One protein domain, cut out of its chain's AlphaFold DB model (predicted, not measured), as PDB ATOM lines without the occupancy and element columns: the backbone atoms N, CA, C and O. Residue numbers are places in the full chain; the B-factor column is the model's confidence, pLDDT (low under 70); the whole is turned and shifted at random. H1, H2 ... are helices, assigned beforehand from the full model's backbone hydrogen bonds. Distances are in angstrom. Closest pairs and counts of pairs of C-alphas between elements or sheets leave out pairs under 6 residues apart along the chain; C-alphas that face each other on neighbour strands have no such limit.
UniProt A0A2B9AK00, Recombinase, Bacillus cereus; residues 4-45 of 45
ATOM      1  N   THR A   4      -9.391 -30.672  45.330       89.62
ATOM      2  CA  THR A   4      -9.198 -32.004  45.922       89.62
ATOM      3  C   THR A   4      -8.160 -32.831  45.172       89.62
ATOM      4  O   THR A   4      -7.449 -33.623  45.787       89.62
ATOM      5  N   TYR A   5      -8.056 -32.653  43.853       91.44
ATOM      6  CA  TYR A   5      -7.128 -33.403  43.007       91.44
ATOM      7  C   TYR A   5      -5.660 -33.137  43.366       91.44
ATOM      8  O   TYR A   5      -4.942 -34.118  43.544       91.44
ATOM      9  N   PRO A   6      -5.204 -31.882  43.566       92.19
ATOM     10  CA  PRO A   6      -3.833 -31.613  43.994       92.19
ATOM     11  C   PRO A   6      -3.514 -32.271  45.337       92.19
ATOM     12  O   PRO A   6      -2.499 -32.940  45.454       92.19
ATOM     13  N   LYS A   7      -4.428 -32.188  46.315       93.81
ATOM     14  CA  LYS A   7      -4.255 -32.801  47.642       93.81
ATOM     15  C   LYS A   7      -4.097 -34.317  47.555       93.81
ATOM     16  O   LYS A   7      -3.244 -34.897  48.216       93.81
ATOM     17  N   TRP A   8      -4.903 -34.977  46.723       93.56
ATOM     18  CA  TRP A   8      -4.771 -36.417  46.499       93.56
ATOM     19  C   TRP A   8      -3.484 -36.767  45.739       93.56
ATOM     20  O   TRP A   8      -2.772 -37.686  46.137       93.56
ATOM     21  N   LYS A   9      -3.147 -36.008  44.690       90.19
ATOM     22  CA  LYS A   9      -1.940 -36.212  43.873       90.19
ATOM     23  C   LYS A   9      -0.650 -36.008  44.674       90.19
ATOM     24  O   LYS A   9       0.312 -36.738  44.459       90.19
ATOM     25  N   ASN A  10      -0.661 -35.070  45.618       94.69
ATOM     26  CA  ASN A  10       0.430 -34.785  46.548       94.69
ATOM     27  C   ASN A  10       0.496 -35.772  47.727       94.69
ATOM     28  O   ASN A  10       1.426 -35.709  48.526       94.69
ATOM     29  N   GLY A  11      -0.485 -36.671  47.865       93.31
ATOM     30  CA  GLY A  11      -0.565 -37.625  48.974       93.31
ATOM     31  C   GLY A  11      -1.053 -37.032  50.301       93.31
ATOM     32  O   GLY A  11      -1.005 -37.717  51.318       93.31
ATOM     33  N   GLU A  12      -1.557 -35.794  50.311       96.81
ATOM     34  CA  GLU A  12      -2.137 -35.141  51.497       96.81
ATOM     35  C   GLU A  12      -3.445 -35.818  51.941       96.81
ATOM     36  O   GLU A  12      -3.793 -35.810  53.121       96.81
ATOM     37  N   ILE A  13      -4.174 -36.423  50.997       95.75
ATOM     38  CA  ILE A  13      -5.360 -37.245  51.266       95.75
ATOM     39  C   ILE A  13      -5.275 -38.584  50.532       95.75
ATOM     40  O   ILE A  13      -4.705 -38.691  49.446       95.75
ATOM     41  N   THR A  14      -5.896 -39.620  51.099       94.94
ATOM     42  CA  THR A  14      -5.978 -40.936  50.450       94.94
ATOM     43  C   THR A  14      -6.983 -40.923  49.298       94.94
ATOM     44  O   THR A  14      -7.911 -40.115  49.270       94.94
ATOM     45  N   GLY A  15      -6.856 -41.875  48.367       90.75
ATOM     46  CA  GLY A  15      -7.851 -42.053  47.302       90.75
ATOM     47  C   GLY A  15      -9.255 -42.337  47.845       90.75
ATOM     48  O   GLY A  15     -10.235 -41.865  47.281       90.75
ATOM     49  N   VAL A  16      -9.355 -43.037  48.983       91.81
ATOM     50  CA  VAL A  16     -10.630 -43.255  49.688       91.81
ATOM     51  C   VAL A  16     -11.212 -41.928  50.162       91.81
ATOM     52  O   VAL A  16     -12.361 -41.631  49.855       91.81
ATOM     53  N   LYS A  17     -10.402 -41.083  50.812       93.94
ATOM     54  CA  LYS A  17     -10.858 -39.777  51.293       93.94
ATOM     55  C   LYS A  17     -11.234 -38.833  50.152       93.94
ATOM     56  O   LYS A  17     -12.213 -38.103  50.255       93.94
ATOM     57  N   PHE A  18     -10.487 -38.863  49.053       93.50
ATOM     58  CA  PHE A  18     -10.823 -38.117  47.844       93.50
ATOM     59  C   PHE A  18     -12.171 -38.561  47.262       93.50
ATOM     60  O   PHE A  18     -12.989 -37.711  46.915       93.50
ATOM     61  N   MET A  19     -12.417 -39.876  47.189       92.06
ATOM     62  CA  MET A  19     -13.696 -40.419  46.722       92.06
ATOM     63  C   MET A  19     -14.853 -40.011  47.633       92.06
ATOM     64  O   MET A  19     -15.896 -39.630  47.121       92.06
ATOM     65  N   GLU A  20     -14.666 -40.033  48.953       93.81
ATOM     66  CA  GLU A  20     -15.676 -39.574  49.914       93.81
ATOM     67  C   GLU A  20     -16.005 -38.087  49.754       93.81
ATOM     68  O   GLU A  20     -17.174 -37.730  49.687       93.81
ATOM     69  N   ILE A  21     -14.988 -37.218  49.660       92.81
ATOM     70  CA  ILE A  21     -15.183 -35.759  49.541       92.81
ATOM     71  C   ILE A  21     -15.945 -35.398  48.261       92.81
ATOM     72  O   ILE A  21     -16.685 -34.419  48.234       92.81
ATOM     73  N   LEU A  22     -15.736 -36.162  47.194       90.19
ATOM     74  CA  LEU A  22     -16.364 -35.931  45.895       90.19
ATOM     75  C   LEU A  22     -17.587 -36.823  45.649       90.19
ATOM     76  O   LEU A  22     -18.099 -36.834  44.532       90.19
ATOM     77  N   GLU A  23     -18.015 -37.591  46.656       91.62
ATOM     78  CA  GLU A  23     -19.120 -38.556  46.580       91.62
ATOM     79  C   GLU A  23     -19.021 -39.500  45.362       91.62
ATOM     80  O   GLU A  23     -20.008 -39.887  44.728       91.62
ATOM     81  N   LEU A  24     -17.792 -39.889  45.013       89.31
ATOM     82  CA  LEU A  24     -17.513 -40.726  43.854       89.31
ATOM     83  C   LEU A  24     -17.754 -42.194  44.168       89.31
ATOM     84  O   LEU A  24     -17.262 -42.752  45.151       89.31
ATOM     85  N   LYS A  25     -18.428 -42.870  43.241       87.81
ATOM     86  CA  LYS A  25     -18.516 -44.325  43.269       87.81
ATOM     87  C   LYS A  25     -17.166 -44.927  42.882       87.81
ATOM     88  O   LYS A  25     -16.502 -44.493  41.940       87.81
ATOM     89  N   LYS A  26     -16.783 -46.009  43.561       82.94
ATOM     90  CA  LYS A  26     -15.516 -46.723  43.314       82.94
ATOM     91  C   LYS A  26     -15.354 -47.182  41.857       82.94
ATOM     92  O   LYS A  26     -14.238 -47.252  41.356       82.94
ATOM     93  N   ASN A  27     -16.460 -47.474  41.170       88.38
ATOM     94  CA  ASN A  27     -16.466 -47.907  39.770       88.38
ATOM     95  C   ASN A  27     -16.217 -46.770  38.760       88.38
ATOM     96  O   ASN A  27     -15.923 -47.063  37.605       88.38
ATOM     97  N   THR A  28     -16.319 -45.501  39.163       89.50
ATOM     98  CA  THR A  28     -16.125 -44.346  38.270       89.50
ATOM     99  C   THR A  28     -14.871 -43.538  38.578       89.50
ATOM    100  O   THR A  28     -14.493 -42.698  37.766       89.50
ATOM    101  N   PHE A  29     -14.188 -43.819  39.690       87.81
ATOM    102  CA  PHE A  29     -13.027 -43.060  40.156       87.81
ATOM    103  C   PHE A  29     -11.969 -42.826  39.067       87.81
ATOM    104  O   PHE A  29     -11.704 -41.684  38.703       87.81
ATOM    105  N   TYR A  30     -11.414 -43.893  38.486       86.44
ATOM    106  CA  TYR A  30     -10.348 -43.762  37.486       86.44
ATOM    107  C   TYR A  30     -10.815 -43.108  36.183       86.44
ATOM    108  O   TYR A  30     -10.046 -42.385  35.558       86.44
ATOM    109  N   LYS A  31     -12.076 -43.328  35.785       90.62
ATOM    110  CA  LYS A  31     -12.652 -42.707  34.586       90.62
ATOM    111  C   LYS A  31     -12.747 -41.190  34.755       90.62
ATOM    112  O   LYS A  31     -12.287 -40.452  33.897       90.62
ATOM    113  N   ILE A  32     -13.279 -40.747  35.891       90.69
ATOM    114  CA  ILE A  32     -13.469 -39.330  36.215       90.69
ATOM    115  C   ILE A  32     -12.123 -38.614  36.371       90.69
ATOM    116  O   ILE A  32     -11.954 -37.505  35.875       90.69
ATOM    117  N   VAL A  33     -11.145 -39.256  37.020       89.75
ATOM    118  CA  VAL A  33      -9.783 -38.713  37.148       89.75
ATOM    119  C   VAL A  33      -9.129 -38.552  35.777       89.75
ATOM    120  O   VAL A  33      -8.560 -37.500  35.502       89.75
ATOM    121  N   LYS A  34      -9.245 -39.563  34.907       90.19
ATOM    122  CA  LYS A  34      -8.699 -39.515  33.548       90.19
ATOM    123  C   LYS A  34      -9.337 -38.397  32.720       90.19
ATOM    124  O   LYS A  34      -8.612 -37.598  32.145       90.19
ATOM    125  N   GLU A  35     -10.665 -38.297  32.716       90.94
ATOM    126  CA  GLU A  35     -11.387 -37.219  32.020       90.94
ATOM    127  C   GLU A  35     -10.974 -35.836  32.542       90.94
ATOM    128  O   GLU A  35     -10.822 -34.889  31.776       90.94
ATOM    129  N   TYR A  36     -10.754 -35.701  33.850       89.62
ATOM    130  CA  TYR A  36     -10.286 -34.455  34.447       89.62
ATOM    131  C   TYR A  36      -8.846 -34.098  34.042       89.62
ATOM    132  O   TYR A  36      -8.571 -32.936  33.742       89.62
ATOM    133  N   GLU A  37      -7.934 -35.074  33.997       88.81
ATOM    134  CA  GLU A  37      -6.561 -34.877  33.516       88.81
ATOM    135  C   GLU A  37      -6.537 -34.503  32.024       88.81
ATOM    136  O   GLU A  37      -5.881 -33.533  31.651       88.81
ATOM    137  N   GLU A  38      -7.304 -35.204  31.185       90.31
ATOM    138  CA  GLU A  38      -7.433 -34.918  29.749       90.31
ATOM    139  C   GLU A  38      -8.007 -33.516  29.499       90.31
ATOM    140  O   GLU A  38      -7.460 -32.753  28.700       90.31
ATOM    141  N   ASN A  39      -9.048 -33.128  30.241       86.75
ATOM    142  CA  ASN A  39      -9.635 -31.792  30.141       86.75
ATOM    143  C   ASN A  39      -8.667 -30.688  30.588       86.75
ATOM    144  O   ASN A  39      -8.646 -29.620  29.975       86.75
ATOM    145  N   LYS A  40      -7.834 -30.928  31.613       78.56
ATOM    146  CA  LYS A  40      -6.789 -29.977  32.027       78.56
ATOM    147  C   LYS A  40      -5.659 -29.843  31.011       78.56
ATOM    148  O   LYS A  40      -5.116 -28.754  30.852       78.56
ATOM    149  N   VAL A  41      -5.298 -30.923  30.325       67.00
ATOM    150  CA  VAL A  41      -4.306 -30.872  29.242       67.00
ATOM    151  C   VAL A  41      -4.850 -30.076  28.054       67.00
ATOM    152  O   VAL A  41      -4.119 -29.273  27.484       67.00
ATOM    153  N   ALA A  42      -6.133 -30.233  27.723       64.44
ATOM    154  CA  ALA A  42      -6.770 -29.530  26.608       64.44
ATOM    155  C   ALA A  42      -7.015 -28.028  26.857       64.44
ATOM    156  O   ALA A  42      -7.096 -27.270  25.898       64.44
ATOM    157  N   THR A  43      -7.140 -27.587  28.115       61.06
ATOM    158  CA  THR A  43      -7.380 -26.169  28.469       61.06
ATOM    159  C   THR A  43      -6.109 -25.351  28.702       61.06
ATOM    160  O   THR A  43      -6.185 -24.127  28.753       61.06
ATOM    161  N   ASN A  44      -4.947 -25.998  28.813       58.12
ATOM    162  CA  ASN A  44      -3.639 -25.339  28.932       58.12
ATOM    163  C   ASN A  44      -2.926 -25.137  27.573       58.12
ATOM    164  O   ASN A  44      -1.727 -24.848  27.559       58.12
ATOM    165  N   LEU A  45      -3.639 -25.328  26.457       46.72
ATOM    166  CA  LEU A  45      -3.156 -25.224  25.074       46.72
ATOM    167  C   LEU A  45      -3.733 -23.998  24.361       46.72
ATOM    168  O   LEU A  45      -4.922 -23.687  24.596       46.72
TER     169      LEU A  45
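What this domain is: This is residues 4 to 45 of the 45 residues of the protein "Recombinase" of Bacillus cereus (UniProt A0A2B9AK00). Two short helices, H1 and H2, make a small helical hairpin, and a longer helix, H3, runs crosswise to H2 as an arm whose far part, residues 38 to 43, sticks out with the last two residues. You are reading 42 residues with three named helices, H1, H2 and H3 in that order along the chain, and no named strand; the class is all helix. The whole is only just compact, close to loose, with a radius of gyration of the C-alphas of 10.9 A, and flat, spanning 31 by 22 by 12 A.

Where its parts are: Find C-alpha 4 at (-9.198, -32.004, 45.922); here H1 begins, residues 4 to 9, 8.6 A from first to last C-alpha. Go on to C-alpha 15 at (-7.851, -42.053, 47.302), where H2 begins, residues 15 to 21, 9.9 A long. H3, residues 29 to 43, runs 21.3 A and ends at C-alpha 43 at (-7.380, -26.169, 28.469).

How they stand to each other: Look first at Trp 8 and Phe 18: H1 and H2 touch there, their closest C-alphas 6.4 A apart. This hairpin has a shallow tilt of 7 degrees, and its helices run opposite ways. H2 and H3 are close but not clearly touching, and their closest C-alphas, those of Met 19 and Phe 29, are 7.1 A apart. Their lines are about perpendicular, at 80 degrees. H1 and H3 are only just apart, their closest C-alphas 8.3 A from each other. In H1, H2 and H3 every O i to N i+4 pair is within hydrogen-bond range.

The domain as a whole: The C-alphas of Val 16 and Leu 45, the two farthest apart, are 31.4 A from each other. The printed part has no cut; the link from H1 to H2 is tight and that from H2 to H3 is short. Residues 38 to 45 stand free, and the body without them spans 22 by 19 by 10 A. The mean pLDDT of the printed part is 87.0, and residues 41 to 45 are under 70.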